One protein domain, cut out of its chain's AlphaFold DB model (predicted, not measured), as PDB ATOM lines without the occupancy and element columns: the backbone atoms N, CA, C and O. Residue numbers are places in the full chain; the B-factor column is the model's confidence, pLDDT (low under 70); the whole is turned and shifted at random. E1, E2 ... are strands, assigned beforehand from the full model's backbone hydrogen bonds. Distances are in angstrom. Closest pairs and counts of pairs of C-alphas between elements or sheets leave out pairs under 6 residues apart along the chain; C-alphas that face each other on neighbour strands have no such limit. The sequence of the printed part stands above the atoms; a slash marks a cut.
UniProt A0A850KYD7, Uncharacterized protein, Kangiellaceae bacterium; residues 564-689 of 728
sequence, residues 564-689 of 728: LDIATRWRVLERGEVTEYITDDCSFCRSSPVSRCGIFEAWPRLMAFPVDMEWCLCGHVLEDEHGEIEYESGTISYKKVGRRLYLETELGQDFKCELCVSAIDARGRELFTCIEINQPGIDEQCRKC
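What this domain is: This is residues 564 to 689 of the 728 residues of an uncharacterized protein of Kangiellaceae bacterium (UniProt A0A850KYD7). What shape do these coordinates draw? They draw a kinked, elongated body: a sandwich of two twisted sheets, set at an angle and only partly face to face, with a three-stranded arm at one end. One sheet of the sandwich has E1, the later part of E3, E7, E6 and E5, and the other has E4, E8 and E9; the arm is the first part of E3 between E2 and E10. What is it made of, and how large is it? The printed part has 126 residues with ten named strands, E1 to E10 in order along the chain, and no named helix; the class is all strand, the larger sheet is branched, the smaller has the order E4, E8, E9, and the neighbour pairs in both are antiparallel. The whole is loose, with a radius of gyration of the C-alphas of 17.8 A and spans of 60 by 27 by 20 A, the arm adding to its length.

Where its parts are: Where do the first three strands run? E1 takes residues 564 to 575, 33.8 A long, from C-alpha 564 at (225.937, -62.900, 48.717). E2 is residues 579 to 582, and E3 is residues 587 to 605, the longest strand by residues, 45.4 A from first to last C-alpha. What follows them? E4 is residues 611 to 617, E5 residues 626 to 631, E6 residues 634 to 641, 23.1 A long, and E7 residues 644 to 648. E8 is residues 655 to 665, 30.9 A long, beginning at C-alpha 655 at (235.959, -42.350, 54.013). E9 is residues 670 to 679, 29.1 A long, and E10 is residues 682 to 688, ending at C-alpha 688 at (231.836, -25.060, 32.933).

How they stand to each other: What lies beside E3? E1 and E2 lie on one side of E3 and E7 and E10 on the other side, in a staggered pairing. E1 pairs with residues 594 to 604, with N 567 and O 601 2.9 A apart, and E7 with residues 597 to 601, with N 598 and O 647 2.8 A apart. E3 bends by 76 degrees at residue 593. Which strands pair before that bend? E2 and E3 form a hairpin, with N 581 and O 589 3.0 A apart, within hydrogen-bond range. E10 pairs with residues 587 to 593 of E3, with N 590 and O 685 2.9 A apart. How does the larger sheet go on from E7? E5, E6 and E7 are a meander, each strand the antiparallel neighbour of the one before; N 629 and O 636 are 2.9 A apart, and N 646 and O 639 2.8 A. How does the smaller sheet stand to it? E8 is the inner strand, with N 614 of E4 and O 662 2.9 A apart and N 675 of E9 and O 659 2.8 A apart. The two sheets form a sandwich, two sheets face to face, their best planes 45 degrees apart and their strands at 3 degrees. The closest C-alphas of E1 and E9 are those of Leu 564 and Thr 673, 6.1 A apart.

The domain as a whole: How far does it reach? The two C-alphas farthest apart are those of Cys 586 and Arg 667, 60.6 A. Is the printed part whole, and are there long links? It has no cut and no long link; the links E4 to E5 and E7 to E8 are short, and the other links are tight. E9 runs on into E10 across a break of 2 residues, at 57 degrees. Where is confidence low? The mean pLDDT of the printed part is 88.3, and residue 689 alone is under 70.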
ATOM      1  N   LEU A 564     226.139 -63.982  47.770       84.38
ATOM      2  CA  LEU A 564     225.937 -62.900  48.717       84.38
ATOM      3  C   LEU A 564     226.392 -61.615  48.039       84.38
ATOM      4  O   LEU A 564     227.548 -61.514  47.627       84.38
ATOM      5  N   ASP A 565     225.474 -60.664  47.909       85.44
ATOM      6  CA  ASP A 565     225.723 -59.369  47.279       85.44
ATOM      7  C   ASP A 565     225.513 -58.238  48.301       85.44
ATOM      8  O   ASP A 565     224.737 -58.385  49.246       85.44
ATOM      9  N   ILE A 566     226.190 -57.097  48.120       85.06
ATOM     10  CA  ILE A 566     225.968 -55.882  48.921       85.06
ATOM     11  C   ILE A 566     225.390 -54.799  48.013       85.06
ATOM     12  O   ILE A 566     226.050 -54.334  47.082       85.06
ATOM     13  N   ALA A 567     224.171 -54.356  48.311       82.06
ATOM     14  CA  ALA A 567     223.614 -53.138  47.739       82.06
ATOM     15  C   ALA A 567     224.031 -51.936  48.597       82.06
ATOM     16  O   ALA A 567     224.041 -52.018  49.822       82.06
ATOM     17  N   THR A 568     224.358 -50.810  47.962       85.50
ATOM     18  CA  THR A 568     224.804 -49.586  48.648       85.50
ATOM     19  C   THR A 568     224.005 -48.379  48.175       85.50
ATOM     20  O   THR A 568     223.773 -48.195  46.980       85.50
ATOM     21  N   ARG A 569     223.627 -47.507  49.112       83.31
ATOM     22  CA  ARG A 569     223.033 -46.191  48.848       83.31
ATOM     23  C   ARG A 569     223.700 -45.146  49.732       83.31
ATOM     24  O   ARG A 569     224.024 -45.429  50.877       83.31
ATOM     25  N   TRP A 570     223.873 -43.939  49.206       83.75
ATOM     26  CA  TRP A 570     224.485 -42.828  49.930       83.75
ATOM     27  C   TRP A 570     223.588 -41.607  49.906       83.75
ATOM     28  O   TRP A 570     222.986 -41.282  48.883       83.75
ATOM     29  N   ARG A 571     223.547 -40.896  51.028       84.25
ATOM     30  CA  ARG A 571     222.861 -39.616  51.154       84.25
ATOM     31  C   ARG A 571     223.720 -38.643  51.952       84.25
ATOM     32  O   ARG A 571     224.390 -39.033  52.901       84.25
ATOM     33  N   VAL A 572     223.658 -37.367  51.589       84.88
ATOM     34  CA  VAL A 572     224.225 -36.276  52.391       84.88
ATOM     35  C   VAL A 572     223.268 -35.956  53.544       84.88
ATOM     36  O   VAL A 572     222.081 -35.715  53.311       84.88
ATOM     37  N   LEU A 573     223.770 -35.995  54.779       82.44
ATOM     38  CA  LEU A 573     223.011 -35.638  55.980       82.44
ATOM     39  C   LEU A 573     223.105 -34.140  56.256       82.44
ATOM     40  O   LEU A 573     222.081 -33.480  56.428       82.44
ATOM     41  N   GLU A 574     224.324 -33.608  56.238       86.38
ATOM     42  CA  GLU A 574     224.626 -32.208  56.522       86.38
ATOM     43  C   GLU A 574     225.608 -31.646  55.488       86.38
ATOM     44  O   GLU A 574     226.481 -32.355  54.980       86.38
ATOM     45  N   ARG A 575     225.461 -30.353  55.175       90.25
ATOM     46  CA  ARG A 575     226.417 -29.559  54.390       90.25
ATOM     47  C   ARG A 575     226.947 -28.427  55.250       90.25
ATOM     48  O   ARG A 575     226.159 -27.667  55.808       90.25
ATOM     49  N   GLY A 576     228.266 -28.298  55.291       86.94
ATOM     50  CA  GLY A 576     228.938 -27.153  55.883       86.94
ATOM     51  C   GLY A 576     228.997 -25.959  54.932       86.94
ATOM     52  O   GLY A 576     228.281 -25.884  53.931       86.94
ATOM     53  N   GLU A 577     229.864 -25.007  55.263       88.75
ATOM     54  CA  GLU A 577     229.999 -23.750  54.528       88.75
ATOM     55  C   GLU A 577     230.431 -23.977  53.069       88.75
ATOM     56  O   GLU A 577     231.336 -24.760  52.776       88.75
ATOM     57  N   VAL A 578     229.759 -23.287  52.144       89.00
ATOM     58  CA  VAL A 578     230.026 -23.392  50.706       89.00
ATOM     59  C   VAL A 578     231.176 -22.464  50.335       89.00
ATOM     60  O   VAL A 578     231.092 -21.253  50.526       89.00
ATOM     61  N   THR A 579     232.220 -23.028  49.738       89.00
ATOM     62  CA  THR A 579     233.311 -22.283  49.112       89.00
ATOM     63  C   THR A 579     233.077 -22.221  47.607       89.00
ATOM     64  O   THR A 579     232.904 -23.247  46.952       89.00
ATOM     65  N   GLU A 580     233.075 -21.015  47.044       88.56
ATOM     66  CA  GLU A 580     232.952 -20.797  45.602       88.56
ATOM     67  C   GLU A 580     234.315 -20.403  45.017       88.56
ATOM     68  O   GLU A 580     234.995 -19.523  45.550       88.56
ATOM     69  N   TYR A 581     234.728 -21.039  43.922       87.12
ATOM     70  CA  TYR A 581     235.975 -20.717  43.221       87.12
ATOM     71  C   TYR A 581     235.864 -20.978  41.721       87.12
ATOM     72  O   TYR A 581     234.927 -21.611  41.239       87.12
ATOM     73  N   ILE A 582     236.832 -20.454  40.969       85.38
ATOM     74  CA  ILE A 582     236.953 -20.670  39.528       85.38
ATOM     75  C   ILE A 582     238.212 -21.500  39.288       85.38
ATOM     76  O   ILE A 582     239.286 -21.132  39.760       85.38
ATOM     77  N   THR A 583     238.076 -22.618  38.584       86.00
ATOM     78  CA  THR A 583     239.187 -23.503  38.205       86.00
ATOM     79  C   THR A 583     239.948 -22.973  36.989       86.00
ATOM     80  O   THR A 583     239.472 -22.096  36.265       86.00
ATOM     81  N   ASP A 584     241.128 -23.539  36.721       83.44
ATOM     82  CA  ASP A 584     241.998 -23.144  35.599       83.44
ATOM     83  C   ASP A 584     241.337 -23.300  34.215       83.44
ATOM     84  O   ASP A 584     241.722 -22.625  33.260       83.44
ATOM     85  N   ASP A 585     240.321 -24.160  34.093       81.50
ATOM     86  CA  ASP A 585     239.517 -24.340  32.879       81.50
ATOM     87  C   ASP A 585     238.302 -23.393  32.803       81.50
ATOM     88  O   ASP A 585     237.403 -23.592  31.984       81.50
ATOM     89  N   CYS A 586     238.274 -22.362  33.652       79.44
ATOM     90  CA  CYS A 586     237.172 -21.420  33.818       79.44
ATOM     91  C   CYS A 586     235.856 -22.072  34.279       79.44
ATOM     92  O   CYS A 586     234.790 -21.500  34.054       79.44
ATOM     93  N   SER A 587     235.862 -23.241  34.923       82.19
ATOM     94  CA  SER A 587     234.640 -23.757  35.553       82.19
ATOM     95  C   SER A 587     234.367 -23.026  36.868       82.19
ATOM     96  O   SER A 587     235.270 -22.791  37.664       82.19
ATOM     97  N   PHE A 588     233.112 -22.649  37.098       82.94
ATOM     98  CA  PHE A 588     232.666 -22.144  38.392       82.94
ATOM     99  C   PHE A 588     232.302 -23.334  39.275       82.94
ATOM    100  O   PHE A 588     231.365 -24.073  38.957       82.94
ATOM    101  N   CYS A 589     233.044 -23.523  40.357       84.25
ATOM    102  CA  CYS A 589     232.894 -24.644  41.267       84.25
ATOM    103  C   CYS A 589     232.377 -24.182  42.626       84.25
ATOM    104  O   CYS A 589     232.752 -23.127  43.140       84.25
ATOM    105  N   ARG A 590     231.504 -25.005  43.206       88.00
ATOM    106  CA  ARG A 590     231.048 -24.910  44.590       88.00
ATOM    107  C   ARG A 590     231.517 -26.153  45.319       88.00
ATOM    108  O   ARG A 590     231.151 -27.251  44.904       88.00
ATOM    109  N   SER A 591     232.285 -25.989  46.387       89.06
ATOM    110  CA  SER A 591     232.657 -27.084  47.278       89.06
ATOM    111  C   SER A 591     232.074 -26.862  48.666       89.06
ATOM    112  O   SER A 591     231.986 -25.735  49.151       89.06
ATOM    113  N   SER A 592     231.639 -27.935  49.314       90.06
ATOM    114  CA  SER A 592     231.174 -27.898  50.703       90.06
ATOM    115  C   SER A 592     231.598 -29.178  51.414       90.06
ATOM    116  O   SER A 592     231.403 -30.249  50.825       90.06
ATOM    117  N   PRO A 593     232.119 -29.116  52.654       92.12
ATOM    118  CA  PRO A 593     232.282 -30.316  53.459       92.12
ATOM    119  C   PRO A 593     230.898 -30.907  53.755       92.12
ATOM    120  O   PRO A 593     229.932 -30.172  53.974       92.12
ATOM    121  N   VAL A 594     230.790 -32.229  53.723       89.44
ATOM    122  CA  VAL A 594     229.541 -32.970  53.909       89.44
ATOM    123  C   VAL A 594     229.717 -34.081  54.928       89.44
ATOM    124  O   VAL A 594     230.780 -34.688  55.007       89.44
ATOM    125  N   SER A 595     228.662 -34.352  55.691       91.19
ATOM    126  CA  SER A 595     228.497 -35.619  56.401       91.19
ATOM    127  C   SER A 595     227.590 -36.517  55.568       91.19
ATOM    128  O   SER A 595     226.643 -36.050  54.915       91.19
ATOM    129  N   ARG A 596     227.888 -37.814  55.531       89.12
ATOM    130  CA  ARG A 596     227.173 -38.777  54.694       89.12
ATOM    131  C   ARG A 596     226.615 -39.906  55.545       89.12
ATOM    132  O   ARG A 596     227.262 -40.362  56.477       89.12
ATOM    133  N   CYS A 597     225.433 -40.379  55.167       90.75
ATOM    134  CA  CYS A 597     224.871 -41.641  55.625       90.75
ATOM    135  C   CYS A 597     224.934 -42.645  54.473       90.75
ATOM    136  O   CYS A 597     224.345 -42.413  53.409       90.75
ATOM    137  N   GLY A 598     225.675 -43.727  54.676       88.81
ATOM    138  CA  GLY A 598     225.694 -44.898  53.813       88.81
ATOM    139  C   GLY A 598     224.730 -45.944  54.352       88.81
ATOM    140  O   GLY A 598     224.772 -46.273  55.534       88.81
ATOM    141  N   ILE A 599     223.867 -46.470  53.492       88.12
ATOM    142  CA  ILE A 599     223.000 -47.604  53.800       88.12
ATOM    143  C   ILE A 599     223.468 -48.765  52.937       88.12
ATOM    144  O   ILE A 599     223.415 -48.693  51.706       88.12
ATOM    145  N   PHE A 600     223.917 -49.822  53.595       89.75
ATOM    146  CA  PHE A 600     224.359 -51.060  52.977       89.75
ATOM    147  C   PHE A 600     223.378 -52.156  53.322       89.75
ATOM    148  O   PHE A 600     222.896 -52.240  54.450       89.75
ATOM    149  N   GLU A 601     223.082 -53.001  52.354       86.06
ATOM    150  CA  GLU A 601     222.152 -54.101  52.525       86.06
ATOM    151  C   GLU A 601     222.760 -55.366  51.947       86.06
ATOM    152  O   GLU A 601     223.145 -55.396  50.777       86.06
ATOM    153  N   ALA A 602     222.858 -56.395  52.780       87.31
ATOM    154  CA  ALA A 602     223.284 -57.715  52.363       87.31
ATOM    155  C   ALA A 602     222.106 -58.463  51.733       87.31
ATOM    156  O   ALA A 602     221.008 -58.530  52.292       87.31
ATOM    157  N   TRP A 603     222.355 -59.054  50.572       81.31
ATOM    158  CA  TRP A 603     221.390 -59.828  49.805       81.31
ATOM    159  C   TRP A 603     221.883 -61.272  49.701       81.31
ATOM    160  O   TRP A 603     222.580 -61.614  48.741       81.31
ATOM    161  N   PRO A 604     221.584 -62.124  50.703       80.88
ATOM    162  CA  PRO A 604     221.839 -63.550  50.600       80.88
ATOM    163  C   PRO A 604     220.874 -64.140  49.574       80.88
ATOM    164  O   PRO A 604     219.657 -64.148  49.763       80.88
ATOM    165  N   ARG A 605     221.418 -64.651  48.476       76.50
ATOM    166  CA  ARG A 605     220.647 -65.297  47.419       76.50
ATOM    167  C   ARG A 605     220.745 -66.795  47.577       76.50
ATOM    168  O   ARG A 605     221.836 -67.342  47.713       76.50
ATOM    169  N   LEU A 606     219.600 -67.466  47.537       73.69
ATOM    170  CA  LEU A 606     219.488 -68.932  47.579       73.69
ATOM    171  C   LEU A 606     220.125 -69.608  48.803       73.69
ATOM    172  O   LEU A 606     220.452 -70.795  48.756       73.69
ATOM    173  N   MET A 607     220.287 -68.862  49.893       80.25
ATOM    174  CA  MET A 607     220.701 -69.392  51.190       80.25
ATOM    175  C   MET A 607     219.474 -69.881  51.964       80.25
ATOM    176  O   MET A 607     218.393 -69.301  51.849       80.25
ATOM    177  N   ALA A 608     219.626 -70.964  52.728       80.00
ATOM    178  CA  ALA A 608     218.537 -71.487  53.548       80.00
ATOM    179  C   ALA A 608     218.333 -70.620  54.798       80.00
ATOM    180  O   ALA A 608     219.272 -70.403  55.555       80.00
ATOM    181  N   PHE A 609     217.112 -70.150  55.038       80.56
ATOM    182  CA  PHE A 609     216.831 -69.325  56.220       80.56
ATOM    183  C   PHE A 609     216.697 -70.144  57.511       80.56
ATOM    184  O   PHE A 609     216.292 -71.304  57.425       80.56
ATOM    185  N   PRO A 610     216.970 -69.556  58.694       80.62
ATOM    186  CA  PRO A 610     217.524 -68.207  58.910       80.62
ATOM    187  C   PRO A 610     218.972 -68.063  58.410       80.62
ATOM    188  O   PRO A 610     219.681 -69.054  58.250       80.62
ATOM    189  N   VAL A 611     219.388 -66.825  58.131       82.88
ATOM    190  CA  VAL A 611     220.763 -66.490  57.733       82.88
ATOM    191  C   VAL A 611     221.350 -65.537  58.761       82.88
ATOM    192  O   VAL A 611     220.858 -64.418  58.919       82.88
ATOM    193  N   ASP A 612     222.419 -65.972  59.415       87.62
ATOM    194  CA  ASP A 612     223.175 -65.160  60.359       87.62
ATOM    195  C   ASP A 612     224.192 -64.317  59.590       87.62
ATOM    196  O   ASP A 612     224.981 -64.847  58.804       87.62
ATOM    197  N   MET A 613     224.160 -62.998  59.790       90.69
ATOM    198  CA  MET A 613     225.032 -62.056  59.091       90.69
ATOM    199  C   MET A 613     226.031 -61.408  60.036       90.69
ATOM    200  O   MET A 613     225.661 -60.853  61.072       90.69
ATOM    201  N   GLU A 614     227.287 -61.387  59.615       93.81
ATOM    202  CA  GLU A 614     228.374 -60.718  60.312       93.81
ATOM    203  C   GLU A 614     229.008 -59.675  59.390       93.81
ATOM    204  O   GLU A 614     229.540 -59.994  58.327       93.81
ATOM    205  N   TRP A 615     228.924 -58.405  59.788       96.00
ATOM    206  CA  TRP A 615     229.509 -57.293  59.045       96.00
ATOM    207  C   TRP A 615     230.926 -57.017  59.537       96.00
ATOM    208  O   TRP A 615     231.185 -57.016  60.739       96.00
ATOM    209  N   CYS A 616     231.825 -56.715  58.608       95.62
ATOM    210  CA  CYS A 616     233.192 -56.310  58.895       95.62
ATOM    211  C   CYS A 616     233.501 -55.016  58.145       95.62
ATOM    212  O   CYS A 616     233.363 -54.958  56.924       95.62
ATOM    213  N   LEU A 617     233.917 -53.978  58.869       96.00
ATOM    214  CA  LEU A 617     234.277 -52.684  58.303       96.00
ATOM    215  C   LEU A 617     235.739 -52.367  58.611       96.00
ATOM    216  O   LEU A 617     236.157 -52.353  59.764       96.00
ATOM    217  N   CYS A 618     236.533 -52.106  57.577       92.62
ATOM    218  CA  CYS A 618     237.958 -51.773  57.704       92.62
ATOM    219  C   CYS A 618     238.754 -52.846  58.455       92.62
ATOM    220  O   CYS A 618     239.625 -52.531  59.265       92.62
ATOM    221  N   GLY A 619     238.411 -54.118  58.234       91.12
ATOM    222  CA  GLY A 619     239.005 -55.252  58.942       91.12
ATOM    223  C   GLY A 619     238.526 -55.440  60.388       91.12
ATOM    224  O   GLY A 619     239.033 -56.336  61.060       91.12
ATOM    225  N   HIS A 620     237.568 -54.639  60.870       93.38
ATOM    226  CA  HIS A 620     236.968 -54.774  62.198       93.38
ATOM    227  C   HIS A 620     235.591 -55.429  62.102       93.38
ATOM    228  O   HIS A 620     234.695 -54.907  61.438       93.38
ATOM    229  N   VAL A 621     235.412 -56.559  62.788       94.81
ATOM    230  CA  VAL A 621     234.105 -57.212  62.921       94.81
ATOM    231  C   VAL A 621     233.198 -56.347  63.794       94.81
ATOM    232  O   VAL A 621     233.587 -55.911  64.876       94.81
ATOM    233  N   LEU A 622     231.989 -56.084  63.308       94.81
ATOM    234  CA  LEU A 622     230.988 -55.289  64.010       94.81
ATOM    235  C   LEU A 622     230.178 -56.220  64.910       94.81
ATOM    236  O   LEU A 622     229.237 -56.862  64.440       94.81
ATOM    237  N   GLU A 623     230.534 -56.315  66.189       87.94
ATOM    238  CA  GLU A 623     229.869 -57.220  67.139       87.94
ATOM    239  C   GLU A 623     228.509 -56.664  67.601       87.94
ATOM    240  O   GLU A 623     227.482 -57.337  67.474       87.94
ATOM    241  N   ASP A 624     228.460 -55.400  68.022       90.19
ATOM    242  CA  ASP A 624     227.274 -54.778  68.627       90.19
ATOM    243  C   ASP A 624     226.271 -54.229  67.600       90.19
ATOM    244  O   ASP A 624     226.633 -53.857  66.490       90.19
ATOM    245  N   GLU A 625     224.982 -54.128  67.951       88.88
ATOM    246  CA  GLU A 625     223.961 -53.535  67.060       88.88
ATOM    247  C   GLU A 625     224.234 -52.066  66.704       88.88
ATOM    248  O   GLU A 625     223.756 -51.575  65.685       88.88
ATOM    249  N   HIS A 626     224.976 -51.348  67.539       94.69
ATOM    250  CA  HIS A 626     225.394 -49.973  67.307       94.69
ATOM    251  C   HIS A 626     226.776 -49.762  67.906       94.69
ATOM    252  O   HIS A 626     227.096 -50.340  68.944       94.69
ATOM    253  N   GLY A 627     227.577 -48.909  67.282       94.38
ATOM    254  CA  GLY A 627     228.899 -48.590  67.790       94.38
ATOM    255  C   GLY A 627     229.608 -47.542  66.954       94.38
ATOM    256  O   GLY A 627     229.043 -46.963  66.027       94.38
ATOM    257  N   GLU A 628     230.865 -47.312  67.299       94.44
ATOM    258  CA  GLU A 628     231.745 -46.353  66.645       94.44
ATOM    259  C   GLU A 628     233.076 -47.034  66.323       94.44
ATOM    260  O   GLU A 628     233.553 -47.876  67.088       94.44
ATOM    261  N   ILE A 629     233.667 -46.685  65.182       93.12
ATOM    262  CA  ILE A 629     234.999 -47.142  64.779       93.12
ATOM    263  C   ILE A 629     235.877 -45.915  64.569       93.12
ATOM    264  O   ILE A 629     235.519 -45.015  63.805       93.12
ATOM    265  N   GLU A 630     237.036 -45.888  65.224       90.31
ATOM    266  CA  GLU A 630     238.061 -44.885  64.944       90.31
ATOM    267  C   GLU A 630     238.695 -45.162  63.576       90.31
ATOM    268  O   GLU A 630     239.179 -46.262  63.299       90.31
ATOM    269  N   TYR A 631     238.707 -44.148  62.717       88.56
ATOM    270  CA  TYR A 631     239.314 -44.190  61.395       88.56
ATOM    271  C   TYR A 631     240.262 -42.992  61.224       88.56
ATOM    272  O   TYR A 631     240.170 -42.005  61.949       88.56
ATOM    273  N   GLU A 632     241.211 -43.063  60.283       85.81
ATOM    274  CA  GLU A 632     242.310 -42.081  60.178       85.81
ATOM    275  C   GLU A 632     241.833 -40.620  60.055       85.81
ATOM    276  O   GLU A 632     242.514 -39.704  60.516       85.81
ATOM    277  N   SER A 633     240.666 -40.405  59.443       83.94
ATOM    278  CA  SER A 633     240.063 -39.091  59.196       83.94
ATOM    279  C   SER A 633     238.997 -38.667  60.218       83.94
ATOM    280  O   SER A 633     238.496 -37.551  60.104       83.94
ATOM    281  N   GLY A 634     238.632 -39.520  61.183       88.94
ATOM    282  CA  GLY A 634     237.565 -39.257  62.159       88.94
ATOM    283  C   GLY A 634     236.840 -40.524  62.620       88.94
ATOM    284  O   GLY A 634     237.222 -41.639  62.259       88.94
ATOM    285  N   THR A 635     235.770 -40.365  63.395       92.06
ATOM    286  CA  THR A 635     234.966 -41.492  63.894       92.06
ATOM    287  C   THR A 635     233.836 -41.832  62.929       92.06
ATOM    288  O   THR A 635     233.139 -40.951  62.436       92.06
ATOM    289  N   ILE A 636     233.626 -43.122  62.670       93.44
ATOM    290  CA  ILE A 636     232.488 -43.609  61.883       93.44
ATOM    291  C   ILE A 636     231.496 -44.254  62.835       93.44
ATOM    292  O   ILE A 636     231.811 -45.252  63.485       93.44
ATOM    293  N   SER A 637     230.287 -43.705  62.891       94.69
ATOM    294  CA  SER A 637     229.188 -44.321  63.631       94.69
ATOM    295  C   SER A 637     228.528 -45.387  62.772       94.69
ATOM    296  O   SER A 637     228.309 -45.177  61.577       94.69
ATOM    297  N   TYR A 638     228.180 -46.523  63.368       95.81
ATOM    298  CA  TYR A 638     227.464 -47.580  62.677       95.81
ATOM    299  C   TYR A 638     226.259 -48.092  63.459       95.81
ATOM    300  O   TYR A 638     226.207 -48.061  64.690       95.81
ATOM    301  N   LYS A 639     225.283 -48.611  62.714       93.75
ATOM    302  CA  LYS A 639     224.115 -49.304  63.252       93.75
ATOM    303  C   LYS A 639     223.757 -50.492  62.365       93.75
ATOM    304  O   LYS A 639     223.509 -50.316  61.175       93.75
ATOM    305  N   LYS A 640     223.693 -51.689  62.940       91.19
ATOM    306  CA  LYS A 640     223.192 -52.908  62.297       91.19
ATOM    307  C   LYS A 640     221.700 -53.056  62.567       91.19
ATOM    308  O   LYS A 640     221.251 -52.899  63.699       91.19
ATOM    309  N   VAL A 641     220.924 -53.376  61.537       81.31
ATOM    310  CA  VAL A 641     219.500 -53.699  61.680       81.31
ATOM    311  C   VAL A 641     219.127 -54.815  60.703       81.31
ATOM    312  O   VAL A 641     218.884 -54.560  59.520       81.31
ATOM    313  N   GLY A 642     219.068 -56.056  61.194       79.12
ATOM    314  CA  GLY A 642     218.882 -57.244  60.353       79.12
ATOM    315  C   GLY A 642     219.976 -57.326  59.285       79.12
ATOM    316  O   GLY A 642     221.163 -57.250  59.593       79.12
ATOM    317  N   ARG A 643     219.574 -57.380  58.014       85.00
ATOM    318  CA  ARG A 643     220.487 -57.389  56.859       85.00
ATOM    319  C   ARG A 643     221.070 -56.034  56.453       85.00
ATOM    320  O   ARG A 643     221.719 -55.951  55.414       85.00
ATOM    321  N   ARG A 644     220.806 -54.959  57.203       88.25
ATOM    322  CA  ARG A 644     221.264 -53.602  56.871       88.25
ATOM    323  C   ARG A 644     222.344 -53.109  57.813       88.25
ATOM    324  O   ARG A 644     222.257 -53.311  59.023       88.25
ATOM    325  N   LEU A 645     223.292 -52.378  57.249       93.50
ATOM    326  CA  LEU A 645     224.294 -51.609  57.963       93.50
ATOM    327  C   LEU A 645     224.154 -50.136  57.574       93.50
ATOM    328  O   LEU A 645     224.217 -49.781  56.399       93.50
ATOM    329  N   TYR A 646     223.962 -49.284  58.570       93.19
ATOM    330  CA  TYR A 646     223.980 -47.834  58.428       93.19
ATOM    331  C   TYR A 646     225.343 -47.342  58.887       93.19
ATOM    332  O   TYR A 646     225.765 -47.711  59.981       93.19
ATOM    333  N   LEU A 647     226.007 -46.528  58.072       95.44
ATOM    334  CA  LEU A 647     227.259 -45.856  58.407       95.44
ATOM    335  C   LEU A 647     227.054 -44.351  58.321       95.44
ATOM    336  O   LEU A 647     226.525 -43.868  57.323       95.44
ATOM    337  N   GLU A 648     227.505 -43.614  59.323       94.56
ATOM    338  CA  GLU A 648     227.486 -42.154  59.326       94.56
ATOM    339  C   GLU A 648     228.904 -41.618  59.507       94.56
ATOM    340  O   GLU A 648     229.638 -42.060  60.394       94.56
ATOM    341  N   THR A 649     229.289 -40.686  58.635       94.25
ATOM    342  CA  THR A 649     230.583 -39.996  58.688       94.25
ATOM    343  C   THR A 649     230.433 -38.626  59.334       94.25
ATOM    344  O   THR A 649     229.385 -37.984  59.220       94.25
ATOM    345  N   GLU A 650     231.502 -38.125  59.937       93.44
ATOM    346  CA  GLU A 650     231.578 -36.743  60.399       93.44
ATOM    347  C   GLU A 650     231.606 -35.748  59.224       93.44
ATOM    348  O   GLU A 650     231.872 -36.089  58.065       93.44
ATOM    349  N   LEU A 651     231.300 -34.484  59.521       93.38
ATOM    350  CA  LEU A 651     231.294 -33.409  58.534       93.38
ATOM    351  C   LEU A 651     232.706 -33.180  57.976       93.38
ATOM    352  O   LEU A 651     233.618 -32.818  58.715       93.38
ATOM    353  N   GLY A 652     232.872 -33.321  56.658       89.50
ATOM    354  CA  GLY A 652     234.167 -33.121  56.001       89.50
ATOM    355  C   GLY A 652     235.089 -34.341  56.044       89.50
ATOM    356  O   GLY A 652     236.214 -34.257  55.558       89.50
ATOM    357  N   GLN A 653     234.628 -35.464  56.601       91.75
ATOM    358  CA  GLN A 653     235.416 -36.681  56.732       91.75
ATOM    359  C   GLN A 653     235.466 -37.467  55.415       91.75
ATOM    360  O   GLN A 653     234.438 -37.917  54.907       91.75
ATOM    361  N   ASP A 654     236.671 -37.688  54.889       90.38
ATOM    362  CA  ASP A 654     236.901 -38.647  53.805       90.38
ATOM    363  C   ASP A 654     236.810 -40.079  54.334       90.38
ATOM    364  O   ASP A 654     237.399 -40.401  55.367       90.38
ATOM    365  N   PHE A 655     236.134 -40.963  53.605       90.38
ATOM    366  CA  PHE A 655     235.959 -42.350  54.013       90.38
ATOM    367  C   PHE A 655     236.309 -43.319  52.885       90.38
ATOM    368  O   PHE A 655     235.595 -43.423  51.883       90.38
ATOM    369  N   LYS A 656     237.419 -44.052  53.055       93.19
ATOM    370  CA  LYS A 656     237.886 -45.046  52.087       93.19
ATOM    371  C   LYS A 656     238.234 -46.372  52.748       93.19
ATOM    372  O   LYS A 656     239.265 -46.508  53.402       93.19
ATOM    373  N   CYS A 657     237.400 -47.376  52.559       92.56
ATOM    374  CA  CYS A 657     237.526 -48.598  53.328       92.56
ATOM    375  C   CYS A 657     236.852 -49.789  52.645       92.56
ATOM    376  O   CYS A 657     235.908 -49.612  51.886       92.56
ATOM    377  N   GLU A 658     237.326 -51.003  52.914       95.44
ATOM    378  CA  GLU A 658     236.626 -52.224  52.523       95.44
ATOM    379  C   GLU A 658     235.506 -52.542  53.526       95.44
ATOM    380  O   GLU A 658     235.718 -52.537  54.743       95.44
ATOM    381  N   LEU A 659     234.314 -52.820  53.000       96.44
ATOM    382  CA  LEU A 659     233.183 -53.341  53.756       96.44
ATOM    383  C   LEU A 659     232.890 -54.758  53.288       96.44
ATOM    384  O   LEU A 659     232.611 -54.973  52.109       96.44
ATOM    385  N   CYS A 660     232.888 -55.696  54.224       96.31
ATOM    386  CA  CYS A 660     232.581 -57.090  53.969       96.31
ATOM    387  C   CYS A 660     231.386 -57.559  54.795       96.31
ATOM    388  O   CYS A 660     231.101 -57.031  55.872       96.31
ATOM    389  N   VAL A 661     230.713 -58.591  54.301       96.00
ATOM    390  CA  VAL A 661     229.693 -59.324  55.047       96.00
ATOM    391  C   VAL A 661     229.910 -60.822  54.859       96.00
ATOM    392  O   VAL A 661     230.111 -61.286  53.734       96.00
ATOM    393  N   SER A 662     229.899 -61.559  55.969       94.56
ATOM    394  CA  SER A 662     229.742 -63.012  55.983       94.56
ATOM    395  C   SER A 662     228.285 -63.350  56.279       94.56
ATOM    396  O   SER A 662     227.646 -62.696  57.105       94.56
ATOM    397  N   ALA A 663     227.752 -64.348  55.587       91.75
ATOM    398  CA  ALA A 663     226.421 -64.883  55.802       91.75
ATOM    399  C   ALA A 663     226.523 -66.395  55.998       91.75
ATOM    400  O   ALA A 663     227.051 -67.093  55.131       91.75
ATOM    401  N   ILE A 664     226.000 -66.906  57.110       89.31
ATOM    402  CA  ILE A 664     225.943 -68.336  57.415       89.31
ATOM    403  C   ILE A 664     224.480 -68.758  57.395       89.31
ATOM    404  O   ILE A 664     223.658 -68.223  58.131       89.31
ATOM    405  N   ASP A 665     224.147 -69.698  56.519       85.75
ATOM    406  CA  ASP A 665     222.781 -70.199  56.390       85.75
ATOM    407  C   ASP A 665     222.453 -71.275  57.437       85.75
ATOM    408  O   ASP A 665     223.334 -71.828  58.101       85.75
ATOM    409  N   ALA A 666     221.174 -71.629  57.558       80.50
ATOM    410  CA  ALA A 666     220.710 -72.612  58.538       80.50
ATOM    411  C   ALA A 666     221.268 -74.036  58.341       80.50
ATOM    412  O   ALA A 666     221.117 -74.897  59.212       80.50
ATOM    413  N   ARG A 667     221.905 -74.311  57.196       78.69
ATOM    414  CA  ARG A 667     222.592 -75.575  56.899       78.69
ATOM    415  C   ARG A 667     224.097 -75.489  57.178       78.69
ATOM    416  O   ARG A 667     224.815 -76.458  56.931       78.69
ATOM    417  N   GLY A 668     224.575 -74.361  57.704       82.06
ATOM    418  CA  GLY A 668     225.978 -74.101  58.009       82.06
ATOM    419  C   GLY A 668     226.816 -73.750  56.780       82.06
ATOM    420  O   GLY A 668     228.042 -73.859  56.832       82.06
ATOM    421  N   ARG A 669     226.192 -73.372  55.658       84.69
ATOM    422  CA  ARG A 669     226.917 -72.874  54.489       84.69
ATOM    423  C   ARG A 669     227.245 -71.403  54.693       84.69
ATOM    424  O   ARG A 669     226.348 -70.570  54.766       84.69
ATOM    425  N   GLU A 670     228.534 -71.104  54.702       90.31
ATOM    426  CA  GLU A 670     229.043 -69.740  54.761       90.31
ATOM    427  C   GLU A 670     229.305 -69.188  53.353       90.31
ATOM    428  O   GLU A 670     229.883 -69.868  52.496       90.31
ATOM    429  N   LEU A 671     228.874 -67.952  53.116       90.50
ATOM    430  CA  LEU A 671     229.229 -67.134  51.961       90.50
ATOM    431  C   LEU A 671     229.791 -65.804  52.446       90.50
ATOM    432  O   LEU A 671     229.385 -65.291  53.481       90.50
ATOM    433  N   PHE A 672     230.699 -65.228  51.669       92.94
ATOM    434  CA  PHE A 672     231.376 -63.989  52.020       92.94
ATOM    435  C   PHE A 672     231.526 -63.103  50.788       92.94
ATOM    436  O   PHE A 672     231.804 -63.603  49.694       92.94
ATOM    437  N   THR A 673     231.350 -61.795  50.964       94.44
ATOM    438  CA  THR A 673     231.524 -60.797  49.903       94.44
ATOM    439  C   THR A 673     232.048 -59.482  50.477       94.44
ATOM    440  O   THR A 673     231.793 -59.173  51.643       94.44
ATOM    441  N   CYS A 674     232.755 -58.701  49.658       94.44
ATOM    442  CA  CYS A 674     233.299 -57.393  50.025       94.44
ATOM    443  C   CYS A 674     233.082 -56.368  48.913       94.44
ATOM    444  O   CYS A 674     233.088 -56.707  47.728       94.44
ATOM    445  N   ILE A 675     232.962 -55.101  49.302       93.69
ATOM    446  CA  ILE A 675     232.983 -53.946  48.406       93.69
ATOM    447  C   ILE A 675     233.981 -52.901  48.909       93.69
ATOM    448  O   ILE A 675     234.171 -52.727  50.112       93.69
ATOM    449  N   GLU A 676     234.580 -52.153  47.984       94.69
ATOM    450  CA  GLU A 676     235.358 -50.966  48.332       94.69
ATOM    451  C   GLU A 676     234.438 -49.745  48.448       94.69
ATOM    452  O   GLU A 676     233.755 -49.354  47.499       94.69
ATOM    453  N   ILE A 677     234.452 -49.107  49.612       92.75
ATOM    454  CA  ILE A 677     233.835 -47.810  49.853       92.75
ATOM    455  C   ILE A 677     234.862 -46.726  49.557       92.75
ATOM    456  O   ILE A 677     235.978 -46.749  50.072       92.75
ATOM    457  N   ASN A 678     234.462 -45.742  48.758       92.50
ATOM    458  CA  ASN A 678     235.227 -44.525  48.536       92.50
ATOM    459  C   ASN A 678     234.269 -43.334  48.481       92.50
ATOM    460  O   ASN A 678     233.609 -43.115  47.464       92.50
ATOM    461  N   GLN A 679     234.157 -42.607  49.588       90.88
ATOM    462  CA  GLN A 679     233.301 -41.435  49.710       90.88
ATOM    463  C   GLN A 679     234.118 -40.220  50.146       90.88
ATOM    464  O   GLN A 679     234.701 -40.242  51.231       90.88
ATOM    465  N   PRO A 680     234.148 -39.146  49.339       90.31
ATOM    466  CA  PRO A 680     234.798 -37.913  49.738       90.31
ATOM    467  C   PRO A 680     233.943 -37.164  50.770       90.31
ATOM    468  O   PRO A 680     232.711 -37.077  50.650       90.31
ATOM    469  N   GLY A 681     234.624 -36.570  51.743       89.44
ATOM    470  CA  GLY A 681     234.072 -35.657  52.738       89.44
ATOM    471  C   GLY A 681     233.763 -34.277  52.166       89.44
ATOM    472  O   GLY A 681     233.116 -33.470  52.823       89.44
ATOM    473  N   ILE A 682     234.180 -33.998  50.928       90.56
ATOM    474  CA  ILE A 682     233.864 -32.770  50.198       90.56
ATOM    475  C   ILE A 682     232.974 -33.120  49.008       90.56
ATOM    476  O   ILE A 682     233.287 -34.004  48.213       90.56
ATOM    477  N   ASP A 683     231.859 -32.409  48.881       87.94
ATOM    478  CA  ASP A 683     231.010 -32.462  47.696       87.94
ATOM    479  C   ASP A 683     231.313 -31.247  46.817       87.94
ATOM    480  O   ASP A 683     231.142 -30.106  47.254       87.94
ATOM    481  N   GLU A 684     231.794 -31.495  45.599       87.88
ATOM    482  CA  GLU A 684     232.202 -30.469  44.640       87.88
ATOM    483  C   GLU A 684     231.309 -30.522  43.397       87.88
ATOM    484  O   GLU A 684     231.167 -31.558  42.747       87.88
ATOM    485  N   GLN A 685     230.709 -29.384  43.050       84.50
ATOM    486  CA  GLN A 685     229.915 -29.219  41.838       84.50
ATOM    487  C   GLN A 685     230.514 -28.117  40.980       84.50
ATOM    488  O   GLN A 685     230.483 -26.943  41.348       84.50
ATOM    489  N   CYS A 686     231.011 -28.495  39.808       80.06
ATOM    490  CA  CYS A 686     231.579 -27.570  38.840       80.06
ATOM    491  C   CYS A 686     230.651 -27.392  37.644       80.06
ATOM    492  O   CYS A 686     230.210 -28.355  37.015       80.06
ATOM    493  N   ARG A 687     230.399 -26.137  37.282       76.38
ATOM    494  CA  ARG A 687     229.735 -25.765  36.038       76.38
ATOM    495  C   ARG A 687     230.759 -25.104  35.130       76.38
ATOM    496  O   ARG A 687     231.251 -24.022  35.447       76.38
ATOM    497  N   LYS A 688     231.045 -25.719  33.980       77.88
ATOM    498  CA  LYS A 688     231.836 -25.060  32.933       77.88
ATOM    499  C   LYS A 688     231.199 -23.720  32.595       77.88
ATOM    500  O   LYS A 688     229.978 -23.651  32.414       77.88
ATOM    501  N   CYS A 689     232.008 -22.667  32.498       66.31
ATOM    502  CA  CYS A 689     231.543 -21.447  31.854       66.31
ATOM    503  C   CYS A 689     231.000 -21.835  30.477       66.31
ATOM    504  O   CYS A 689     231.698 -22.486  29.701       66.31
TER     505      CYS A 689